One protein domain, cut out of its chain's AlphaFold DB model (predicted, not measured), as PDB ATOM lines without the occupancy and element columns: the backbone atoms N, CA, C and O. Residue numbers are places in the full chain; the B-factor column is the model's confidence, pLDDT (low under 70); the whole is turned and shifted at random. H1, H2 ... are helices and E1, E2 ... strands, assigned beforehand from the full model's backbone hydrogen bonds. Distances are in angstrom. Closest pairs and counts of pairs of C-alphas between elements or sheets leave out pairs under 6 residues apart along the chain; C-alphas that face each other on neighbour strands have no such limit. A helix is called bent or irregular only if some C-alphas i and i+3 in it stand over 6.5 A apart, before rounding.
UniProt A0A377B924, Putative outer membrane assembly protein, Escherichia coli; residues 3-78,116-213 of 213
ATOM      1  N   LYS A   3     165.230 116.533 111.382       77.81
ATOM      2  CA  LYS A   3     166.442 115.895 110.850       77.81
ATOM      3  C   LYS A   3     166.043 114.725 109.962       77.81
ATOM      4  O   LYS A   3     165.145 113.968 110.321       77.81
ATOM      5  N   LEU A   4     166.712 114.594 108.826       78.44
ATOM      6  CA  LEU A   4     166.563 113.495 107.886       78.44
ATOM      7  C   LEU A   4     167.935 112.883 107.620       78.44
ATOM      8  O   LEU A   4     168.929 113.594 107.477       78.44
ATOM      9  N   THR A   5     167.974 111.563 107.520       73.56
ATOM     10  CA  THR A   5     169.144 110.801 107.083       73.56
ATOM     11  C   THR A   5     168.630 109.697 106.178       73.56
ATOM     12  O   THR A   5     167.643 109.044 106.516       73.56
ATOM     13  N   GLY A   6     169.245 109.523 105.012       78.12
ATOM     14  CA  GLY A   6     168.747 108.575 104.025       78.12
ATOM     15  C   GLY A   6     169.782 108.186 102.981       78.12
ATOM     16  O   GLY A   6     170.756 108.896 102.733       78.12
ATOM     17  N   SER A   7     169.531 107.035 102.364       80.88
ATOM     18  CA  SER A   7     170.230 106.554 101.178       80.88
ATOM     19  C   SER A   7     169.184 106.216 100.122       80.88
ATOM     20  O   SER A   7     168.204 105.534 100.422       80.88
ATOM     21  N   LEU A   8     169.398 106.675  98.894       77.56
ATOM     22  CA  LEU A   8     168.540 106.419  97.741       77.56
ATOM     23  C   LEU A   8     169.326 105.645  96.679       77.56
ATOM     24  O   LEU A   8     170.466 105.989  96.367       77.56
ATOM     25  N   GLN A   9     168.712 104.598  96.129       78.56
ATOM     26  CA  GLN A   9     169.240 103.786  95.029       78.56
ATOM     27  C   GLN A   9     168.113 103.533  94.023       78.56
ATOM     28  O   GLN A   9     166.958 103.377  94.415       78.56
ATOM     29  N   GLY A  10     168.431 103.524  92.731       73.06
ATOM     30  CA  GLY A  10     167.437 103.383  91.671       73.06
ATOM     31  C   GLY A  10     168.063 103.483  90.283       73.06
ATOM     32  O   GLY A  10     169.208 103.906  90.156       73.06
ATOM     33  N   ALA A  11     167.309 103.085  89.257       67.81
ATOM     34  CA  ALA A  11     167.774 103.084  87.867       67.81
ATOM     35  C   ALA A  11     168.066 104.499  87.329       67.81
ATOM     36  O   ALA A  11     168.996 104.667  86.548       67.81
ATOM     37  N   ASP A  12     167.328 105.505  87.810       71.75
ATOM     38  CA  ASP A  12     167.489 106.922  87.445       71.75
ATOM     39  C   ASP A  12     168.370 107.701  88.437       71.75
ATOM     40  O   ASP A  12     168.322 108.930  88.499       71.75
ATOM     41  N   LEU A  13     169.155 107.000  89.260       80.81
ATOM     42  CA  LEU A  13     170.119 107.596  90.182       80.81
ATOM     43  C   LEU A  13     171.549 107.233  89.756       80.81
ATOM     44  O   LEU A  13     171.752 106.244  89.050       80.81
ATOM     45  N   PRO A  14     172.564 108.011  90.176       77.69
ATOM     46  CA  PRO A  14     173.958 107.648  89.948       77.69
ATOM     47  C   PRO A  14     174.254 106.221  90.428       77.69
ATOM     48  O   PRO A  14     173.656 105.758  91.398       77.69
ATOM     49  N   LYS A  15     175.204 105.526  89.787       80.56
ATOM     50  CA  LYS A  15     175.525 104.115  90.102       80.56
ATOM     51  C   LYS A  15     175.872 103.902  91.581       80.56
ATOM     52  O   LYS A  15     175.560 102.859  92.143       80.56
ATOM     53  N   GLN A  16     176.498 104.897  92.203       80.50
ATOM     54  CA  GLN A  16     176.848 104.920  93.624       80.50
ATOM     55  C   GLN A  16     175.666 105.229  94.569       80.50
ATOM     56  O   GLN A  16     175.824 105.175  95.788       80.50
ATOM     57  N   GLY A  17     174.491 105.555  94.028       87.12
ATOM     58  CA  GLY A  17     173.339 106.067  94.764       87.12
ATOM     59  C   GLY A  17     173.523 107.507  95.250       87.12
ATOM     60  O   GLY A  17     174.478 108.205  94.898       87.12
ATOM     61  N   ILE A  18     172.586 107.962  96.080       89.62
ATOM     62  CA  ILE A  18     172.669 109.248  96.780       89.62
ATOM     63  C   ILE A  18     172.581 108.980  98.276       89.62
ATOM     64  O   ILE A  18     171.577 108.454  98.755       89.62
ATOM     65  N   GLN A  19     173.615 109.364  99.013       92.44
ATOM     66  CA  GLN A  19     173.637 109.330 100.472       92.44
ATOM     67  C   GLN A  19     173.625 110.753 101.000       92.44
ATOM     68  O   GLN A  19     174.347 111.614 100.502       92.44
ATOM     69  N   GLY A  20     172.804 111.016 102.008       92.69
ATOM     70  CA  GLY A  20     172.658 112.373 102.491       92.69
ATOM     71  C   GLY A  20     172.022 112.470 103.859       92.69
ATOM     72  O   GLY A  20     171.313 111.583 104.342       92.69
ATOM     73  N   GLN A  21     172.266 113.613 104.471       94.19
ATOM     74  CA  GLN A  21     171.605 114.044 105.687       94.19
ATOM     75  C   GLN A  21     171.189 115.497 105.539       94.19
ATOM     76  O   GLN A  21     171.835 116.273 104.833       94.19
ATOM     77  N   GLY A  22     170.133 115.880 106.236       94.81
ATOM     78  CA  GLY A  22     169.702 117.260 106.242       94.81
ATOM     79  C   GLY A  22     168.841 117.617 107.432       94.81
ATOM     80  O   GLY A  22     168.369 116.767 108.188       94.81
ATOM     81  N   SER A  23     168.634 118.910 107.582       95.81
ATOM     82  CA  SER A  23     167.712 119.492 108.531       95.81
ATOM     83  C   SER A  23     166.987 120.674 107.922       95.81
ATOM     84  O   SER A  23     167.515 121.352 107.044       95.81
ATOM     85  N   PHE A  24     165.782 120.928 108.410       96.44
ATOM     86  CA  PHE A  24     164.999 122.104 108.049       96.44
ATOM     87  C   PHE A  24     163.964 122.403 109.134       96.44
ATOM     88  O   PHE A  24     163.713 121.600 110.043       96.44
ATOM     89  N   GLN A  25     163.330 123.562 109.022       95.38
ATOM     90  CA  GLN A  25     162.140 123.922 109.779       95.38
ATOM     91  C   GLN A  25     160.961 124.023 108.820       95.38
ATOM     92  O   GLN A  25     160.963 124.877 107.938       95.38
ATOM     93  N   ALA A  26     159.970 123.148 108.976       96.06
ATOM     94  CA  ALA A  26     158.740 123.230 108.204       96.06
ATOM     95  C   ALA A  26     157.681 124.025 108.968       96.06
ATOM     96  O   ALA A  26     157.503 123.837 110.172       96.06
ATOM     97  N   GLN A  27     156.956 124.871 108.249       97.19
ATOM     98  CA  GLN A  27     155.811 125.602 108.764       97.19
ATOM     99  C   GLN A  27     154.658 125.505 107.772       97.19
ATOM    100  O   GLN A  27     154.791 125.895 106.612       97.19
ATOM    101  N   TRP A  28     153.523 125.013 108.254       97.62
ATOM    102  CA  TRP A  28     152.267 125.008 107.519       97.62
ATOM    103  C   TRP A  28     151.408 126.205 107.929       97.62
ATOM    104  O   TRP A  28     151.254 126.488 109.117       97.62
ATOM    105  N   GLN A  29     150.849 126.898 106.943       97.88
ATOM    106  CA  GLN A  29     149.908 127.996 107.132       97.88
ATOM    107  C   GLN A  29     148.618 127.672 106.380       97.88
ATOM    108  O   GLN A  29     148.502 127.927 105.180       97.88
ATOM    109  N   GLU A  30     147.650 127.114 107.105       97.25
ATOM    110  CA  GLU A  30     146.384 126.616 106.555       97.25
ATOM    111  C   GLU A  30     145.600 127.691 105.788       97.25
ATOM    112  O   GLU A  30     145.153 127.443 104.671       97.25
ATOM    113  N   SER A  31     145.497 128.905 106.341       96.94
ATOM    114  CA  SER A  31     144.747 130.020 105.740       96.94
ATOM    115  C   SER A  31     145.259 130.431 104.359       96.94
ATOM    116  O   SER A  31     144.495 130.946 103.550       96.94
ATOM    117  N   HIS A  32     146.541 130.185 104.082       95.69
ATOM    118  CA  HIS A  32     147.190 130.498 102.811       95.69
ATOM    119  C   HIS A  32     147.550 129.244 102.010       95.69
ATOM    120  O   HIS A  32     148.226 129.364 100.993       95.69
ATOM    121  N   LYS A  33     147.177 128.046 102.492       97.81
ATOM    122  CA  LYS A  33     147.592 126.748 101.931       97.81
ATOM    123  C   LYS A  33     149.093 126.690 101.624       97.81
ATOM    124  O   LYS A  33     149.518 126.203 100.576       97.81
ATOM    125  N   ARG A  34     149.904 127.243 102.527       98.50
ATOM    126  CA  ARG A  34     151.324 127.509 102.290       98.50
ATOM    127  C   ARG A  34     152.198 126.646 103.181       98.50
ATOM    128  O   ARG A  34     152.078 126.690 104.404       98.50
ATOM    129  N   LEU A  35     153.131 125.932 102.562       98.44
ATOM    130  CA  LEU A  35     154.181 125.183 103.238       98.44
ATOM    131  C   LEU A  35     155.516 125.901 103.036       98.44
ATOM    132  O   LEU A  35     155.926 126.159 101.908       98.44
ATOM    133  N   SER A  36     156.181 126.246 104.135       98.31
ATOM    134  CA  SER A  36     157.486 126.915 104.132       98.31
ATOM    135  C   SER A  36     158.538 126.017 104.769       98.31
ATOM    136  O   SER A  36     158.296 125.439 105.824       98.31
ATOM    137  N   PHE A  37     159.705 125.936 104.143       97.88
ATOM    138  CA  PHE A  37     160.896 125.251 104.617       97.88
ATOM    139  C   PHE A  37     161.987 126.293 104.841       97.88
ATOM    140  O   PHE A  37     162.559 126.822 103.891       97.88
ATOM    141  N   ASN A  38     162.268 126.588 106.103       95.94
ATOM    142  CA  ASN A  38     163.283 127.551 106.510       95.94
ATOM    143  C   ASN A  38     164.526 126.828 107.025       95.94
ATOM    144  O   ASN A  38     164.430 125.703 107.525       95.94
ATOM    145  N   GLN A  39     165.677 127.501 106.956       96.19
ATOM    146  CA  GLN A  39     166.952 126.976 107.457       96.19
ATOM    147  C   GLN A  39     167.242 125.564 106.935       96.19
ATOM    148  O   GLN A  39     167.628 124.666 107.688       96.19
ATOM    149  N   ILE A  40     167.000 125.357 105.641       97.94
ATOM    150  CA  ILE A  40     167.386 124.123 104.972       97.94
ATOM    151  C   ILE A  40     168.905 124.030 105.074       97.94
ATOM    152  O   ILE A  40     169.616 124.988 104.775       97.94
ATOM    153  N   SER A  41     169.387 122.876 105.505       97.75
ATOM    154  CA  SER A  41     170.784 122.474 105.438       97.75
ATOM    155  C   SER A  41     170.790 121.016 105.019       97.75
ATOM    156  O   SER A  41     170.194 120.184 105.697       97.75
ATOM    157  N   LEU A  42     171.381 120.709 103.873       96.62
ATOM    158  CA  LEU A  42     171.360 119.374 103.299       96.62
ATOM    159  C   LEU A  42     172.724 119.029 102.717       96.62
ATOM    160  O   LEU A  42     173.435 119.872 102.177       96.62
ATOM    161  N   THR A  43     173.061 117.757 102.830       97.25
ATOM    162  CA  THR A  43     174.204 117.123 102.188       97.25
ATOM    163  C   THR A  43     173.679 116.005 101.302       97.25
ATOM    164  O   THR A  43     172.726 115.312 101.671       97.25
ATOM    165  N   ALA A  44     174.279 115.853 100.133       96.00
ATOM    166  CA  ALA A  44     173.994 114.760  99.221       96.00
ATOM    167  C   ALA A  44     175.293 114.402  98.505       96.00
ATOM    168  O   ALA A  44     175.808 115.199  97.721       96.00
ATOM    169  N   ASN A  45     175.832 113.225  98.807       95.31
ATOM    170  CA  ASN A  45     177.171 112.803  98.420       95.31
ATOM    171  C   ASN A  45     178.196 113.887  98.805       95.31
ATOM    172  O   ASN A  45     178.335 114.225  99.978       95.31
ATOM    173  N   ASP A  46     178.878 114.467  97.825       95.31
ATOM    174  CA  ASP A  46     179.852 115.546  97.979       95.31
ATOM    175  C   ASP A  46     179.275 116.940  97.679       95.31
ATOM    176  O   ASP A  46     180.019 117.895  97.462       95.31
ATOM    177  N   SER A  47     177.948 117.073  97.687       97.88
ATOM    178  CA  SER A  47     177.243 118.344  97.535       97.88
ATOM    179  C   SER A  47     176.657 118.826  98.853       97.88
ATOM    180  O   SER A  47     176.218 118.040  99.696       97.88
ATOM    181  N   THR A  48     176.597 120.145  99.005       97.94
ATOM    182  CA  THR A  48     175.995 120.815 100.159       97.94
ATOM    183  C   THR A  48     175.034 121.896  99.692       97.94
ATOM    184  O   THR A  48     175.292 122.602  98.719       97.94
ATOM    185  N   LEU A  49     173.913 122.013 100.392       97.06
ATOM    186  CA  LEU A  49     172.835 122.940 100.093       97.06
ATOM    187  C   LEU A  49     172.383 123.628 101.376       97.06
ATOM    188  O   LEU A  49     172.226 122.987 102.416       97.06
ATOM    189  N   SER A  50     172.090 124.919 101.281       98.50
ATOM    190  CA  SER A  50     171.380 125.651 102.322       98.50
ATOM    191  C   SER A  50     170.396 126.667 101.755       98.50
ATOM    192  O   SER A  50     170.490 127.036 100.585       98.50
ATOM    193  N   GLY A  51     169.442 127.116 102.568       98.19
ATOM    194  CA  GLY A  51     168.542 128.209 102.202       98.19
ATOM    195  C   GLY A  51     167.104 127.973 102.633       98.19
ATOM    196  O   GLY A  51     166.843 127.451 103.721       98.19
ATOM    197  N   GLN A  52     166.167 128.367 101.776       98.38
ATOM    198  CA  GLN A  52     164.741 128.219 102.031       98.38
ATOM    199  C   GLN A  52     163.952 127.894 100.764       98.38
ATOM    200  O   GLN A  52     164.339 128.229  99.640       98.38
ATOM    201  N   ALA A  53     162.811 127.257 100.982       98.31
ATOM    202  CA  ALA A  53     161.843 126.938  99.953       98.31
ATOM    203  C   ALA A  53     160.436 127.204 100.482       98.31
ATOM    204  O   ALA A  53     160.152 126.992 101.659       98.31
ATOM    205  N   GLN A  54     159.536 127.628  99.613       98.56
ATOM    206  CA  GLN A  54     158.127 127.787  99.933       98.56
ATOM    207  C   GLN A  54     157.295 127.270  98.770       98.56
ATOM    208  O   GLN A  54     157.668 127.451  97.611       98.56
ATOM    209  N   VAL A  55     156.154 126.672  99.088       98.50
ATOM    210  CA  VAL A  55     155.128 126.340  98.108       98.50
ATOM    211  C   VAL A  55     153.757 126.798  98.598       98.50
ATOM    212  O   VAL A  55     153.384 126.552  99.748       98.50
ATOM    213  N   THR A  56     153.012 127.471  97.727       98.56
ATOM    214  CA  THR A  56     151.576 127.717  97.904       98.56
ATOM    215  C   THR A  56     150.816 126.667  97.097       98.56
ATOM    216  O   THR A  56     151.019 126.543  95.888       98.56
ATOM    217  N   LEU A  57     149.962 125.887  97.760       97.38
ATOM    218  CA  LEU A  57     149.207 124.797  97.143       97.38
ATOM    219  C   LEU A  57     147.921 125.338  96.507       97.38
ATOM    220  O   LEU A  57     146.858 125.352  97.127       97.38
ATOM    221  N   THR A  58     148.046 125.812  95.271       95.44
ATOM    222  CA  THR A  58     146.932 126.166  94.378       95.44
ATOM    223  C   THR A  58     146.715 125.043  93.348       95.44
ATOM    224  O   THR A  58     147.329 123.981  93.454       95.44
ATOM    225  N   GLU A  59     145.857 125.253  92.341       94.88
ATOM    226  CA  GLU A  59     145.706 124.316  91.212       94.88
ATOM    227  C   GLU A  59     147.044 124.056  90.494       94.88
ATOM    228  O   GLU A  59     147.353 122.920  90.140       94.88
ATOM    229  N   LYS A  60     147.860 125.106  90.339       95.44
ATOM    230  CA  LYS A  60     149.235 125.032  89.837       95.44
ATOM    231  C   LYS A  60     150.182 125.536  90.921       95.44
ATOM    232  O   LYS A  60     150.347 126.751  91.031       95.44
ATOM    233  N   PRO A  61     150.807 124.639  91.704       97.69
ATOM    234  CA  PRO A  61     151.609 125.015  92.859       97.69
ATOM    235  C   PRO A  61     152.606 126.131  92.553       97.69
ATOM    236  O   PRO A  61     153.299 126.100  91.534       97.69
ATOM    237  N   GLU A  62     152.681 127.106  93.452       98.56
ATOM    238  CA  GLU A  62     153.551 128.270  93.300       98.56
ATOM    239  C   GLU A  62     154.785 128.102  94.176       98.56
ATOM    240  O   GLU A  62     154.696 128.153  95.406       98.56
ATOM    241  N   TRP A  63     155.934 127.900  93.547       98.50
ATOM    242  CA  TRP A  63     157.200 127.653  94.222       98.50
ATOM    243  C   TRP A  63     158.032 128.925  94.348       98.50
ATOM    244  O   TRP A  63     158.156 129.713  93.414       98.50
ATOM    245  N   GLN A  64     158.676 129.093  95.497       98.75
ATOM    246  CA  GLN A  64     159.715 130.097  95.696       98.75
ATOM    247  C   GLN A  64     160.935 129.420  96.300       98.75
ATOM    248  O   GLN A  64     160.850 128.813  97.369       98.75
ATOM    249  N   LEU A  65     162.068 129.513  95.610       98.56
ATOM    250  CA  LEU A  65     163.317 128.866  96.001       98.56
ATOM    251  C   LEU A  65     164.419 129.919  96.113       98.56
ATOM    252  O   LEU A  65     164.648 130.691  95.178       98.56
ATOM    253  N   ARG A  66     165.104 129.945  97.259       98.75
ATOM    254  CA  ARG A  66     166.320 130.739  97.486       98.75
ATOM    255  C   ARG A  66     167.358 129.808  98.094       98.75
ATOM    256  O   ARG A  66     167.277 129.488  99.280       98.75
ATOM    257  N   LEU A  67     168.275 129.322  97.265       98.62
ATOM    258  CA  LEU A  67     169.180 128.232  97.624       98.62
ATOM    259  C   LEU A  67     170.637 128.598  97.344       98.62
ATOM    260  O   LEU A  67     170.956 129.265  96.360       98.62
ATOM    261  N   GLN A  68     171.519 128.128  98.216       98.62
ATOM    262  CA  GLN A  68     172.956 128.348  98.157       98.62
ATOM    263  C   GLN A  68     173.697 127.021  98.253       98.62
ATOM    264  O   GLN A  68     173.397 126.194  99.117       98.62
ATOM    265  N   PHE A  69     174.699 126.848  97.399       98.56
ATOM    266  CA  PHE A  69     175.508 125.643  97.313       98.56
ATOM    267  C   PHE A  69     176.995 126.000  97.423       98.56
ATOM    268  O   PHE A  69     177.604 126.434  96.445       98.56
ATOM    269  N   PRO A  70     177.633 125.806  98.586       98.38
ATOM    270  CA  PRO A  70     179.091 125.906  98.672       98.38
ATOM    271  C   PRO A  70     179.802 124.959  97.687       98.38
ATOM    272  O   PRO A  70     180.825 125.315  97.098       98.38
ATOM    273  N   GLN A  71     179.223 123.773  97.482       98.06
ATOM    274  CA  GLN A  71     179.664 122.764  96.522       98.06
ATOM    275  C   GLN A  71     178.441 122.042  95.949       98.06
ATOM    276  O   GLN A  71     177.638 121.498  96.710       98.06
ATOM    277  N   LEU A  72     178.322 122.008  94.623       98.25
ATOM    278  CA  LEU A  72     177.294 121.265  93.898       98.25
ATOM    279  C   LEU A  72     177.955 120.359  92.858       98.25
ATOM    280  O   LEU A  72     178.355 120.814  91.789       98.25
ATOM    281  N   ASN A  73     178.065 119.069  93.151       97.25
ATOM    282  CA  ASN A  73     178.594 118.092  92.211       97.25
ATOM    283  C   ASN A  73     177.464 117.359  91.482       97.25
ATOM    284  O   ASN A  73     176.915 116.373  91.970       97.25
ATOM    285  N   LEU A  74     177.149 117.824  90.276       96.00
ATOM    286  CA  LEU A  74     176.130 117.216  89.431       96.00
ATOM    287  C   LEU A  74     176.561 115.849  88.884       96.00
ATOM    288  O   LEU A  74     175.686 115.012  88.679       96.00
ATOM    289  N   ASP A  75     177.866 115.579  88.740       93.50
ATOM    290  CA  ASP A  75     178.384 114.264  88.307       93.50
ATOM    291  C   ASP A  75     177.987 113.149  89.286       93.50
ATOM    292  O   ASP A  75     177.848 111.988  88.905       93.50
ATOM    293  N   ASN A  76     177.781 113.513  90.556       93.12
ATOM    294  CA  ASN A  76     177.417 112.594  91.628       93.12
ATOM    295  C   ASN A  76     175.954 112.697  92.066       93.12
ATOM    296  O   ASN A  76     175.567 111.988  92.994       93.12
ATOM    297  N   LEU A  77     175.151 113.561  91.441       92.38
ATOM    298  CA  LEU A  77     173.739 113.755  91.792       92.38
ATOM    299  C   LEU A  77     172.784 113.408  90.656       92.38
ATOM    300  O   LEU A  77     171.655 113.001  90.921       92.38
ATOM    301  N   ILE A  78     173.219 113.567  89.407       87.81
ATOM    302  CA  ILE A  78     172.395 113.332  88.226       87.81
ATOM    303  C   ILE A  78     173.069 112.235  87.399       87.81
ATOM    304  O   ILE A  78     174.269 112.335  87.134       87.81
ATOM    305  N   GLY A 116     156.681 118.905  82.141       87.38
ATOM    306  CA  GLY A 116     156.500 119.165  83.571       87.38
ATOM    307  C   GLY A 116     156.421 120.653  83.937       87.38
ATOM    308  O   GLY A 116     155.825 120.997  84.957       87.38
ATOM    309  N   LEU A 117     156.952 121.556  83.101       94.50
ATOM    310  CA  LEU A 117     156.916 123.002  83.348       94.50
ATOM    311  C   LEU A 117     155.489 123.563  83.375       94.50
ATOM    312  O   LEU A 117     155.246 124.564  84.049       94.50
ATOM    313  N   GLN A 118     154.527 122.925  82.704       94.94
ATOM    314  CA  GLN A 118     153.137 123.396  82.667       94.94
ATOM    315  C   GLN A 118     152.397 123.258  84.006       94.94
ATOM    316  O   GLN A 118     151.418 123.972  84.249       94.94
ATOM    317  N   GLY A 119     152.868 122.358  84.875       95.19
ATOM    318  CA  GLY A 119     152.179 121.963  86.105       95.19
ATOM    319  C   GLY A 119     152.379 122.893  87.301       95.19
ATOM    320  O   GLY A 119     151.780 122.656  88.344       95.19
ATOM    321  N   PHE A 120     153.218 123.928  87.198       97.44
ATOM    322  CA  PHE A 120     153.544 124.789  88.338       97.44
ATOM    323  C   PHE A 120     153.934 126.204  87.912       97.44
ATOM    324  O   PHE A 120     154.159 126.482  86.732       97.44
ATOM    325  N   THR A 121     154.031 127.109  88.881       98.44
ATOM    326  CA  THR A 121     154.784 128.356  88.725       98.44
ATOM    327  C   THR A 121     155.962 128.360  89.689       98.44
ATOM    328  O   THR A 121     155.919 127.702  90.730       98.44
ATOM    329  N   ALA A 122     157.046 129.044  89.339       98.50
ATOM    330  CA  ALA A 122     158.203 129.149  90.213       98.50
ATOM    331  C   ALA A 122     158.943 130.475  90.059       98.50
ATOM    332  O   ALA A 122     159.061 131.001  88.955       98.50
ATOM    333  N   ASP A 123     159.509 130.942  91.166       98.75
ATOM    334  CA  ASP A 123     160.577 131.937  91.228       98.75
ATOM    335  C   ASP A 123     161.786 131.286  91.916       98.75
ATOM    336  O   ASP A 123     161.711 130.826  93.061       98.75
ATOM    337  N   ILE A 124     162.903 131.214  91.197       98.69
ATOM    338  CA  ILE A 124     164.081 130.448  91.585       98.69
ATOM    339  C   ILE A 124     165.303 131.364  91.571       98.69
ATOM    340  O   ILE A 124     165.655 131.925  90.535       98.69
ATOM    341  N   LEU A 125     165.991 131.446  92.711       98.75
ATOM    342  CA  LEU A 125     167.318 132.043  92.832       98.75
ATOM    343  C   LEU A 125     168.275 131.011  93.423       98.75
ATOM    344  O   LEU A 125     168.070 130.544  94.549       98.75
ATOM    345  N   LEU A 126     169.323 130.684  92.675       98.50
ATOM    346  CA  LEU A 126     170.371 129.761  93.093       98.50
ATOM    347  C   LEU A 126     171.721 130.468  93.031       98.50
ATOM    348  O   LEU A 126     172.019 131.188  92.076       98.50
ATOM    349  N   GLN A 127     172.555 130.222  94.032       98.69
ATOM    350  CA  GLN A 127     173.954 130.636  94.038       98.69
ATOM    351  C   GLN A 127     174.812 129.429  94.376       98.69
ATOM    352  O   GLN A 127     174.513 128.712  95.329       98.69
ATOM    353  N   ALA A 128     175.878 129.198  93.624       98.56
ATOM    354  CA  ALA A 128     176.813 128.130  93.920       98.56
ATOM    355  C   ALA A 128     178.254 128.623  93.811       98.56
ATOM    356  O   ALA A 128     178.662 129.160  92.784       98.56
ATOM    357  N   SER A 129     179.039 128.431  94.871       98.50
ATOM    358  CA  SER A 129     180.453 128.820  94.863       98.50
ATOM    359  C   SER A 129     181.258 127.923  93.932       98.50
ATOM    360  O   SER A 129     182.124 128.416  93.216       98.50
ATOM    361  N   ASN A 130     180.939 126.627  93.920       98.38
ATOM    362  CA  ASN A 130     181.568 125.626  93.073       98.38
ATOM    363  C   ASN A 130     180.500 124.683  92.514       98.38
ATOM    364  O   ASN A 130     179.669 124.162  93.263       98.38
ATOM    365  N   VAL A 131     180.538 124.454  91.205       98.25
ATOM    366  CA  VAL A 131     179.694 123.472  90.525       98.25
ATOM    367  C   VAL A 131     180.577 122.549  89.709       98.25
ATOM    368  O   VAL A 131     181.356 123.016  88.879       98.25
ATOM    369  N   ARG A 132     180.431 121.242  89.902       97.19
ATOM    370  CA  ARG A 132     181.072 120.237  89.060       97.19
ATOM    371  C   ARG A 132     180.050 119.608  88.129       97.19
ATOM    372  O   ARG A 132     179.031 119.101  88.592       97.19
ATOM    373  N   TRP A 133     180.320 119.655  86.828       95.12
ATOM    374  CA  TRP A 133     179.464 119.051  85.812       95.12
ATOM    375  C   TRP A 133     180.271 118.582  84.606       95.12
ATOM    376  O   TRP A 133     181.035 119.348  84.018       95.12
ATOM    377  N   ARG A 134     180.096 117.315  84.237       93.31
ATOM    378  CA  ARG A 134     180.847 116.607  83.194       93.31
ATOM    379  C   ARG A 134     182.361 116.752  83.386       93.31
ATOM    380  O   ARG A 134     183.102 116.982  82.433       93.31
ATOM    381  N   GLY A 135     182.815 116.691  84.640       93.12
ATOM    382  CA  GLY A 135     184.213 116.906  85.021       93.12
ATOM    383  C   GLY A 135     184.718 118.354  84.934       93.12
ATOM    384  O   GLY A 135     185.861 118.603  85.315       93.12
ATOM    385  N   MET A 136     183.905 119.308  84.470       96.06
ATOM    386  CA  MET A 136     184.240 120.735  84.486       96.06
ATOM    387  C   MET A 136     183.923 121.336  85.852       96.06
ATOM    388  O   MET A 136     182.881 121.033  86.429       96.06
ATOM    389  N   ASN A 137     184.793 122.225  86.332       96.62
ATOM    390  CA  ASN A 137     184.585 122.968  87.572       96.62
ATOM    391  C   ASN A 137     184.249 124.421  87.245       96.62
ATOM    392  O   ASN A 137     185.095 125.166  86.744       96.62
ATOM    393  N   PHE A 138     183.019 124.809  87.549       98.19
ATOM    394  CA  PHE A 138     182.557 126.183  87.480       98.19
ATOM    395  C   PHE A 138     182.644 126.832  88.854       98.19
ATOM    396  O   PHE A 138     182.377 126.178  89.863       98.19
ATOM    397  N   THR A 139     182.957 128.122  88.892       98.50
ATOM    398  CA  THR A 139     182.924 128.916  90.125       98.50
ATOM    399  C   THR A 139     182.026 130.134  89.975       98.50
ATOM    400  O   THR A 139     181.739 130.561  88.856       98.50
ATOM    401  N   ASP A 140     181.605 130.709  91.102       98.25
ATOM    402  CA  ASP A 140     180.765 131.917  91.152       98.25
ATOM    403  C   ASP A 140     179.499 131.795  90.287       98.25
ATOM    404  O   ASP A 140     179.155 132.694  89.515       98.25
ATOM    405  N   VAL A 141     178.832 130.642  90.376       98.56
ATOM    406  CA  VAL A 141     177.648 130.349  89.574       98.56
ATOM    407  C   VAL A 141     176.437 131.050  90.175       98.56
ATOM    408  O   VAL A 141     176.123 130.879  91.354       98.56
ATOM    409  N   ALA A 142     175.736 131.818  89.349       98.56
ATOM    410  CA  ALA A 142     174.516 132.518  89.724       98.56
ATOM    411  C   ALA A 142     173.409 132.211  88.718       98.56
ATOM    412  O   ALA A 142     173.611 132.320  87.503       98.56
ATOM    413  N   THR A 143     172.238 131.864  89.247       98.38
ATOM    414  CA  THR A 143     171.076 131.492  88.448       98.38
ATOM    415  C   THR A 143     169.820 132.172  88.977       98.38
ATOM    416  O   THR A 143     169.487 132.033  90.154       98.38
ATOM    417  N   GLN A 144     169.092 132.853  88.096       98.69
ATOM    418  CA  GLN A 144     167.772 133.410  88.357       98.69
ATOM    419  C   GLN A 144     166.820 132.987  87.243       98.69
ATOM    420  O   GLN A 144     167.094 133.199  86.059       98.69
ATOM    421  N   MET A 145     165.713 132.354  87.632       98.31
ATOM    422  CA  MET A 145     164.742 131.802  86.694       98.31
ATOM    423  C   MET A 145     163.323 131.969  87.215       98.31
ATOM    424  O   MET A 145     163.081 131.887  88.422       98.31
ATOM    425  N   THR A 146     162.373 132.117  86.300       98.69
ATOM    426  CA  THR A 146     160.951 131.987  86.608       98.69
ATOM    427  C   THR A 146     160.296 130.982  85.677       98.69
ATOM    428  O   THR A 146     160.661 130.874  84.513       98.69
ATOM    429  N   ASN A 147     159.327 130.235  86.190       98.44
ATOM    430  CA  ASN A 147     158.433 129.425  85.373       98.44
ATOM    431  C   ASN A 147     157.008 129.923  85.594       98.44
ATOM    432  O   ASN A 147     156.545 129.997  86.732       98.44
ATOM    433  N   LYS A 148     156.298 130.232  84.517       97.69
ATOM    434  CA  LYS A 148     154.874 130.572  84.538       97.69
ATOM    435  C   LYS A 148     154.106 129.506  83.776       97.69
ATOM    436  O   LYS A 148     153.639 129.743  82.667       97.69
ATOM    437  N   SER A 149     154.018 128.315  84.368       96.69
ATOM    438  CA  SER A 149     153.227 127.201  83.837       96.69
ATOM    439  C   SER A 149     153.536 126.868  82.380       96.69
ATOM    440  O   SER A 149     152.628 126.730  81.562       96.69
ATOM    441  N   GLY A 150     154.822 126.708  82.071       95.88
ATOM    442  CA  GLY A 150     155.308 126.326  80.747       95.88
ATOM    443  C   GLY A 150     156.110 127.428  80.073       95.88
ATOM    444  O   GLY A 150     156.908 127.120  79.197       95.88
ATOM    445  N   LEU A 151     155.965 128.684  80.505       97.38
ATOM    446  CA  LEU A 151     156.856 129.766  80.099       97.38
ATOM    447  C   LEU A 151     158.013 129.885  81.098       97.38
ATOM    448  O   LEU A 151     157.864 130.495  82.160       97.38
ATOM    449  N   LEU A 152     159.146 129.278  80.759       98.00
ATOM    450  CA  LEU A 152     160.396 129.370  81.503       98.00
ATOM    451  C   LEU A 152     161.216 130.557  80.988       98.00
ATOM    452  O   LEU A 152     161.513 130.655  79.798       98.00
ATOM    453  N   GLU A 153     161.627 131.424  81.902       98.44
ATOM    454  CA  GLU A 153     162.532 132.540  81.656       98.44
ATOM    455  C   GLU A 153     163.758 132.398  82.557       98.44
ATOM    456  O   GLU A 153     163.634 132.261  83.774       98.44
ATOM    457  N   ILE A 154     164.941 132.432  81.956       98.25
ATOM    458  CA  ILE A 154     166.244 132.368  82.613       98.25
ATOM    459  C   ILE A 154     166.894 133.731  82.401       98.25
ATOM    460  O   ILE A 154     167.546 133.973  81.384       98.25
ATOM    461  N   THR A 155     166.685 134.638  83.354       97.81
ATOM    462  CA  THR A 155     167.234 136.000  83.292       97.81
ATOM    463  C   THR A 155     168.721 136.019  83.614       97.81
ATOM    464  O   THR A 155     169.454 136.877  83.128       97.81
ATOM    465  N   GLN A 156     169.178 135.055  84.415       98.06
ATOM    466  CA  GLN A 156     170.578 134.886  84.753       98.06
ATOM    467  C   GLN A 156     170.912 133.400  84.825       98.06
ATOM    468  O   GLN A 156     170.270 132.640  85.543       98.06
ATOM    469  N   LEU A 157     171.941 132.995  84.097       98.00
ATOM    470  CA  LEU A 157     172.636 131.728  84.281       98.00
ATOM    471  C   LEU A 157     174.070 131.979  83.852       98.00
ATOM    472  O   LEU A 157     174.339 132.104  82.659       98.00
ATOM    473  N   GLN A 158     174.967 132.131  84.816       98.19
ATOM    474  CA  GLN A 158     176.354 132.494  84.550       98.19
ATOM    475  C   GLN A 158     177.307 131.876  85.563       98.19
ATOM    476  O   GLN A 158     176.894 131.516  86.661       98.19
ATOM    477  N   GLY A 159     178.583 131.808  85.202       98.25
ATOM    478  CA  GLY A 159     179.667 131.383  86.079       98.25
ATOM    479  C   GLY A 159     181.025 131.541  85.406       98.25
ATOM    480  O   GLY A 159     181.128 131.983  84.259       98.25
ATOM    481  N   LYS A 160     182.082 131.168  86.119       98.12
ATOM    482  CA  LYS A 160     183.455 131.166  85.606       98.12
ATOM    483  C   LYS A 160     183.915 129.750  85.312       98.12
ATOM    484  O   LYS A 160     183.614 128.840  86.076       98.12
ATOM    485  N   LEU A 161     184.685 129.578  84.243       96.94
ATOM    486  CA  LEU A 161     185.290 128.304  83.852       96.94
ATOM    487  C   LEU A 161     186.712 128.559  83.347       96.94
ATOM    488  O   LEU A 161     186.901 129.297  82.382       96.94
ATOM    489  N   ASN A 162     187.716 127.956  83.994       89.62
ATOM    490  CA  ASN A 162     189.140 128.101  83.641       89.62
ATOM    491  C   ASN A 162     189.612 129.562  83.496       89.62
ATOM    492  O   ASN A 162     190.381 129.898  82.596       89.62
ATOM    493  N   GLY A 163     189.118 130.451  84.361       88.75
ATOM    494  CA  GLY A 163     189.425 131.885  84.318       88.75
ATOM    495  C   GLY A 163     188.676 132.683  83.241       88.75
ATOM    496  O   GLY A 163     188.819 133.903  83.210       88.75
ATOM    497  N   GLY A 164     187.873 132.032  82.395       96.19
ATOM    498  CA  GLY A 164     186.905 132.672  81.502       96.19
ATOM    499  C   GLY A 164     185.516 132.795  82.135       96.19
ATOM    500  O   GLY A 164     185.270 132.265  83.221       96.19
ATOM    501  N   GLN A 165     184.602 133.477  81.447       97.25
ATOM    502  CA  GLN A 165     183.197 133.626  81.846       97.25
ATOM    503  C   GLN A 165     182.275 132.891  80.873       97.25
ATOM    504  O   GLN A 165     182.507 132.874  79.663       97.25
ATOM    505  N   VAL A 166     181.220 132.293  81.416       96.88
ATOM    506  CA  VAL A 166     180.178 131.574  80.683       96.88
ATOM    507  C   VAL A 166     178.830 132.124  81.123       96.88
ATOM    508  O   VAL A 166     178.597 132.268  82.323       96.88
ATOM    509  N   SER A 167     177.929 132.381  80.180       97.00
ATOM    510  CA  SER A 167     176.528 132.667  80.481       97.00
ATOM    511  C   SER A 167     175.580 132.096  79.432       97.00
ATOM    512  O   SER A 167     175.906 132.072  78.246       97.00
ATOM    513  N   LEU A 168     174.395 131.666  79.863       96.19
ATOM    514  CA  LEU A 168     173.349 131.108  79.003       96.19
ATOM    515  C   LEU A 168     171.945 131.566  79.454       96.19
ATOM    516  O   LEU A 168     171.140 130.742  79.891       96.19
ATOM    517  N   PRO A 169     171.634 132.873  79.398       96.75
ATOM    518  CA  PRO A 169     170.266 133.344  79.576       96.75
ATOM    519  C   PRO A 169     169.387 132.949  78.383       96.75
ATOM    520  O   PRO A 169     169.878 132.696  77.274       96.75
ATOM    521  N   GLY A 170     168.075 132.917  78.600       97.25
ATOM    522  CA  GLY A 170     167.121 132.609  77.541       97.25
ATOM    523  C   GLY A 170     165.719 132.282  78.028       97.25
ATOM    524  O   GLY A 170     165.395 132.412  79.206       97.25
ATOM    525  N   THR A 171     164.879 131.846  77.099       97.75
ATOM    526  CA  THR A 171     163.488 131.477  77.340       97.75
ATOM    527  C   THR A 171     163.132 130.155  76.671       97.75
ATOM    528  O   THR A 171     163.675 129.773  75.631       97.75
ATOM    529  N   LEU A 172     162.182 129.463  77.286       96.31
ATOM    530  CA  LEU A 172     161.519 128.282  76.758       96.31
ATOM    531  C   LEU A 172     160.014 128.474  76.950       96.31
ATOM    532  O   LEU A 172     159.524 128.515  78.075       96.31
ATOM    533  N   ASP A 173     159.285 128.580  75.847       96.69
ATOM    534  CA  ASP A 173     157.828 128.543  75.828       96.69
ATOM    535  C   ASP A 173     157.382 127.125  75.471       96.69
ATOM    536  O   ASP A 173     157.391 126.729  74.307       96.69
ATOM    537  N   ALA A 174     157.019 126.358  76.495       94.62
ATOM    538  CA  ALA A 174     156.487 125.006  76.400       94.62
ATOM    539  C   ALA A 174     154.960 124.969  76.581       94.62
ATOM    540  O   ALA A 174     154.420 123.929  76.949       94.62
ATOM    541  N   THR A 175     154.247 126.083  76.369       92.81
ATOM    542  CA  THR A 175     152.776 126.136  76.519       92.81
ATOM    543  C   THR A 175     152.026 125.459  75.366       92.81
ATOM    544  O   THR A 175     150.849 125.128  75.497       92.81
ATOM    545  N   SER A 176     152.713 125.217  74.246       86.69
ATOM    546  CA  SER A 176     152.205 124.504  73.074       86.69
ATOM    547  C   SER A 176     152.937 123.176  72.866       86.69
ATOM    548  O   SER A 176     154.002 122.939  73.434       86.69
ATOM    549  N   ILE A 177     152.386 122.319  72.003       83.56
ATOM    550  CA  ILE A 177     152.985 121.028  71.633       83.56
ATOM    551  C   ILE A 177     154.365 121.183  70.975       83.56
ATOM    552  O   ILE A 177     155.232 120.333  71.153       83.56
ATOM    553  N   ASN A 178     154.579 122.297  70.264       89.31
ATOM    554  CA  ASN A 178     155.864 122.668  69.679       89.31
ATOM    555  C   ASN A 178     156.499 123.768  70.539       89.31
ATOM    556  O   ASN A 178     156.099 124.932  70.405       89.31
ATOM    557  N   PRO A 179     157.455 123.438  71.425       91.31
ATOM    558  CA  PRO A 179     158.071 124.436  72.280       91.31
ATOM    559  C   PRO A 179     158.921 125.416  71.467       91.31
ATOM    560  O   PRO A 179     159.574 125.036  70.491       91.31
ATOM    561  N   ARG A 180     158.954 126.681  71.888       95.25
ATOM    562  CA  ARG A 180     159.847 127.700  71.316       95.25
ATOM    563  C   ARG A 180     160.984 127.976  72.277       95.25
ATOM    564  O   ARG A 180     160.750 128.212  73.457       95.25
ATOM    565  N   ILE A 181     162.204 127.961  71.760       94.56
ATOM    566  CA  ILE A 181     163.419 128.108  72.554       94.56
ATOM    567  C   ILE A 181     164.218 129.285  72.013       94.56
ATOM    568  O   ILE A 181     164.455 129.364  70.807       94.56
ATOM    569  N   ASN A 182     164.652 130.176  72.900       95.75
ATOM    570  CA  ASN A 182     165.541 131.276  72.555       95.75
ATOM    571  C   ASN A 182     166.623 131.413  73.627       95.75
ATOM    572  O   ASN A 182     166.329 131.815  74.746       95.75
ATOM    573  N   PHE A 183     167.869 131.083  73.294       93.19
ATOM    574  CA  PHE A 183     169.010 131.191  74.202       93.19
ATOM    575  C   PHE A 183     170.090 132.085  73.608       93.19
ATOM    576  O   PHE A 183     170.334 132.061  72.403       93.19
ATOM    577  N   GLN A 184     170.773 132.822  74.480       93.25
ATOM    578  CA  GLN A 184     171.844 133.751  74.121       93.25
ATOM    579  C   GLN A 184     173.146 133.320  74.809       93.25
ATOM    580  O   GLN A 184     173.555 133.918  75.807       93.25
ATOM    581  N   PRO A 185     173.795 132.236  74.340       93.44
ATOM    582  CA  PRO A 185     175.063 131.796  74.901       93.44
ATOM    583  C   PRO A 185     176.127 132.879  74.721       93.44
ATOM    584  O   PRO A 185     176.346 133.378  73.614       93.44
ATOM    585  N   ARG A 186     176.847 133.175  75.799       95.62
ATOM    586  CA  ARG A 186     178.050 134.000  75.770       95.62
ATOM    587  C   ARG A 186     179.189 133.286  76.476       95.62
ATOM    588  O   ARG A 186     179.030 132.701  77.548       95.62
ATOM    589  N   LEU A 187     180.343 133.340  75.835       95.56
ATOM    590  CA  LEU A 187     181.600 132.809  76.328       95.56
ATOM    591  C   LEU A 187     182.628 133.924  76.226       95.56
ATOM    592  O   LEU A 187     182.677 134.630  75.222       95.56
ATOM    593  N   GLU A 188     183.453 134.082  77.247       96.75
ATOM    594  CA  GLU A 188     184.535 135.060  77.239       96.75
ATOM    595  C   GLU A 188     185.802 134.407  77.767       96.75
ATOM    596  O   GLU A 188     185.877 134.036  78.940       96.75
ATOM    597  N   ASN A 189     186.817 134.293  76.910       95.56
ATOM    598  CA  ASN A 189     188.134 133.763  77.262       95.56
ATOM    599  C   ASN A 189     188.115 132.341  77.858       95.56
ATOM    600  O   ASN A 189     188.944 132.013  78.709       95.56
ATOM    601  N   VAL A 190     187.185 131.497  77.410       95.56
ATOM    602  CA  VAL A 190     187.030 130.122  77.907       95.56
ATOM    603  C   VAL A 190     187.926 129.172  77.119       95.56
ATOM    604  O   VAL A 190     187.962 129.229  75.894       95.56
ATOM    605  N   GLU A 191     188.633 128.279  77.812       93.88
ATOM    606  CA  GLU A 191     189.461 127.241  77.182       93.88
ATOM    607  C   GLU A 191     188.586 126.193  76.474       93.88
ATOM    608  O   GLU A 191     187.956 125.350  77.127       93.88
ATOM    609  N   ILE A 192     188.564 126.220  75.137       91.81
ATOM    610  CA  ILE A 192     187.681 125.372  74.320       91.81
ATOM    611  C   ILE A 192     187.964 123.879  74.510       91.81
ATOM    612  O   ILE A 192     187.030 123.073  74.526       91.81
ATOM    613  N   GLY A 193     189.226 123.511  74.758       91.94
ATOM    614  CA  GLY A 193     189.618 122.122  74.991       91.94
ATOM    615  C   GLY A 193     188.921 121.496  76.201       91.94
ATOM    616  O   GLY A 193     188.647 120.296  76.204       91.94
ATOM    617  N   THR A 194     188.550 122.301  77.206       91.25
ATOM    618  CA  THR A 194     187.803 121.803  78.374       91.25
ATOM    619  C   THR A 194     186.379 121.402  78.008       91.25
ATOM    620  O   THR A 194     185.921 120.340  78.427       91.25
ATOM    621  N   ILE A 195     185.701 122.212  77.191       91.31
ATOM    622  CA  ILE A 195     184.340 121.921  76.731       91.31
ATOM    623  C   ILE A 195     184.363 120.685  75.827       91.31
ATOM    624  O   ILE A 195     183.611 119.741  76.052       91.31
ATOM    625  N   LEU A 196     185.270 120.642  74.847       91.81
ATOM    626  CA  LEU A 196     185.368 119.515  73.913       91.81
ATOM    627  C   LEU A 196     185.616 118.188  74.634       91.81
ATOM    628  O   LEU A 196     184.940 117.202  74.344       91.81
ATOM    629  N   LYS A 197     186.515 118.185  75.627       90.94
ATOM    630  CA  LYS A 197     186.765 117.018  76.477       90.94
ATOM    631  C   LYS A 197     185.523 116.607  77.269       90.94
ATOM    632  O   LYS A 197     185.203 115.426  77.309       90.94
ATOM    633  N   ALA A 198     184.810 117.559  77.870       90.88
ATOM    634  CA  ALA A 198     183.609 117.273  78.657       90.88
ATOM    635  C   ALA A 198     182.469 116.661  77.822       90.88
ATOM    636  O   ALA A 198     181.619 115.947  78.355       90.88
ATOM    637  N   PHE A 199     182.439 116.924  76.514       90.56
ATOM    638  CA  PHE A 199     181.451 116.379  75.577       90.56
ATOM    639  C   PHE A 199     182.007 115.272  74.664       90.56
ATOM    640  O   PHE A 199     181.333 114.890  73.713       90.56
ATOM    641  N   ASN A 200     183.188 114.720  74.973       88.69
ATOM    642  CA  ASN A 200     183.823 113.617  74.237       88.69
ATOM    643  C   ASN A 200     183.999 113.882  72.728       88.69
ATOM    644  O   ASN A 200     183.896 112.968  71.909       88.69
ATOM    645  N   TYR A 201     184.286 115.127  72.340       88.44
ATOM    646  CA  TYR A 201     184.603 115.433  70.946       88.44
ATOM    647  C   TYR A 201     186.004 114.904  70.585       88.44
ATOM    648  O   TYR A 201     186.964 115.196  71.299       88.44
ATOM    649  N   PRO A 202     186.167 114.190  69.452       84.25
ATOM    650  CA  PRO A 202     187.435 113.557  69.070       84.25
ATOM    651  C   PRO A 202     188.502 114.551  68.580       84.25
ATOM    652  O   PRO A 202     189.605 114.155  68.206       84.25
ATOM    653  N   ILE A 203     188.188 115.848  68.555       84.88
ATOM    654  CA  ILE A 203     189.097 116.898  68.106       84.88
ATOM    655  C   ILE A 203     189.912 117.452  69.276       84.88
ATOM    656  O   ILE A 203     189.375 117.912  70.282       84.88
ATOM    657  N   SER A 204     191.234 117.455  69.121       82.06
ATOM    658  CA  SER A 204     192.158 118.087  70.069       82.06
ATOM    659  C   SER A 204     192.370 119.550  69.684       82.06
ATOM    660  O   SER A 204     193.373 119.902  69.069       82.06
ATOM    661  N   LEU A 205     191.393 120.399  70.006       88.94
ATOM    662  CA  LEU A 205     191.486 121.850  69.833       88.94
ATOM    663  C   LEU A 205     191.728 122.513  71.193       88.94
ATOM    664  O   LEU A 205     191.042 122.211  72.167       88.94
ATOM    665  N   THR A 206     192.695 123.427  71.243       88.19
ATOM    666  CA  THR A 206     193.038 124.210  72.438       88.19
ATOM    667  C   THR A 206     193.058 125.696  72.100       88.19
ATOM    668  O   THR A 206     193.235 126.070  70.938       88.19
ATOM    669  N   GLY A 207     192.847 126.538  73.108       90.50
ATOM    670  CA  GLY A 207     192.821 127.989  72.978       90.50
ATOM    671  C   GLY A 207     191.618 128.636  73.660       90.50
ATOM    672  O   GLY A 207     190.608 128.001  73.974       90.50
ATOM    673  N   LYS A 208     191.723 129.951  73.862       92.44
ATOM    674  CA  LYS A 208     190.658 130.764  74.453       92.44
ATOM    675  C   LYS A 208     189.644 131.178  73.394       92.44
ATOM    676  O   LYS A 208     190.014 131.739  72.366       92.44
ATOM    677  N   MET A 209     188.369 130.945  73.682       91.38
ATOM    678  CA  MET A 209     187.247 131.301  72.823       91.38
ATOM    679  C   MET A 209     186.382 132.374  73.483       91.38
ATOM    680  O   MET A 209     186.100 132.309  74.682       91.38
ATOM    681  N   SER A 210     185.928 133.323  72.666       91.06
ATOM    682  CA  SER A 210     184.887 134.278  73.025       91.06
ATOM    683  C   SER A 210     183.776 134.240  71.979       91.06
ATOM    684  O   SER A 210     184.053 134.193  70.782       91.06
ATOM    685  N   LEU A 211     182.528 134.242  72.435       91.44
ATOM    686  CA  LEU A 211     181.314 134.200  71.624       91.44
ATOM    687  C   LEU A 211     180.266 135.085  72.299       91.44
ATOM    688  O   LEU A 211     180.115 135.032  73.516       91.44
ATOM    689  N   GLY A 212     179.524 135.864  71.525       82.44
ATOM    690  CA  GLY A 212     178.353 136.590  72.001       82.44
ATOM    691  C   GLY A 212     177.427 136.857  70.826       82.44
ATOM    692  O   GLY A 212     177.908 137.253  69.764       82.44
ATOM    693  N   TRP A 213     176.137 136.594  71.022       59.84
ATOM    694  CA  TRP A 213     175.063 136.887  70.075       59.84
ATOM    695  C   TRP A 213     174.175 137.989  70.637       59.84
ATOM    696  O   TRP A 213     173.992 138.002  71.877       59.84
TER     697      TRP A 213
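What this domain is: This is residues 3 to 78 and 116 to 213 of the 213 residues of the protein "Putative outer membrane assembly protein" of Escherichia coli (UniProt A0A377B924). One long sheet of thirteen strands is bent across its strands into an open trough, with E1 at one end and E13 at the other. The strands E2 to E7 bend by 62 to 103 degrees, and two small helices sit at opposite rims, H1 near the end of E7 and H2 near its start. The printed part has 174 residues with thirteen named strands and two named helices; along the chain H1 comes between E5 and E6, and H2 between E12 and E13; the sheet is branched at E8, which has E7, E9 and E10 as neighbours, and mixed, with E5 and E6 parallel and the other neighbour pairs antiparallel, and the class is mostly strand. It is only just compact, close to loose, with a radius of gyration of the C-alphas of 18.4 A, and elongated, spanning 58 by 38 by 30 A.

How they stand to each other: E1 (residues 3 to 8), E2 (18 to 29), E3 (34 to 44), E4 (47 to 56) and E5 (62 to 73) form a meander, each strand the antiparallel neighbour of the one before. Their N and O pairs within hydrogen-bond range include N 6 and O 20, 3.0 A; N 23 and O 41, 2.8 A; N 42 and O 49, 2.8 A; N 50 and O 68, 2.8 A. E6 (121 to 133) is parallel to E5, with N 67 and O 125 at 3.0 A. E6, E7 (136 to 148), E8 (151 to 161) and E9 (164 to 167) form a second meander, with N 126 and O 143 at 2.9 A, N 144 and O 156 at 2.8 A, and N 159 and O 166 at 2.9 A. E8 has E7 on one side; on the other side are E9, beside 157 to 161, and E10 (170 to 173), beside 151 to 154, with N 152 and O 172 at 2.8 A. E9 runs on into E10 at 24 degrees. E10 and E11 (180 to 183) form a hairpin, with N 171 and O 182 at 2.8 A. E11 runs on into E12 (186 to 191) at 52 degrees. E12 is antiparallel to E9, N 165 and O 188 at 2.9 A, and to E13 (208 to 211), N 187 and O 211 at 2.9 A. H1 (116 to 119) only grazes the sheet; its closest C-alphas to E7 are Leu 117 and Asn 147, 6.9 A. H2 (192 to 198) is on the sheet at a height of 7.1 A, over none of its strands; its closest C-alphas to E7 are Ala 198 and Met 136, 6.8 A. Every O i to N i+4 pair is within hydrogen-bond range in H2; H1 is too short for one.

Where its parts are: E1 begins at C-alpha 3 (166.442, 115.895, 110.850), and E13 ends at C-alpha 211 (181.314, 134.200, 71.624). E2 is 31.3 A long, E7 31.0 A and E8 28.7 A.

The domain as a whole: The C-alphas farthest apart, of Ser 31 and Ser 204, are 60.5 A apart. Residues 79 to 115 are not printed, a gap of 17.6 A between C-alphas 78 and 116. Of the links printed whole, none is long. Residues 11 and 213 are under pLDDT 70.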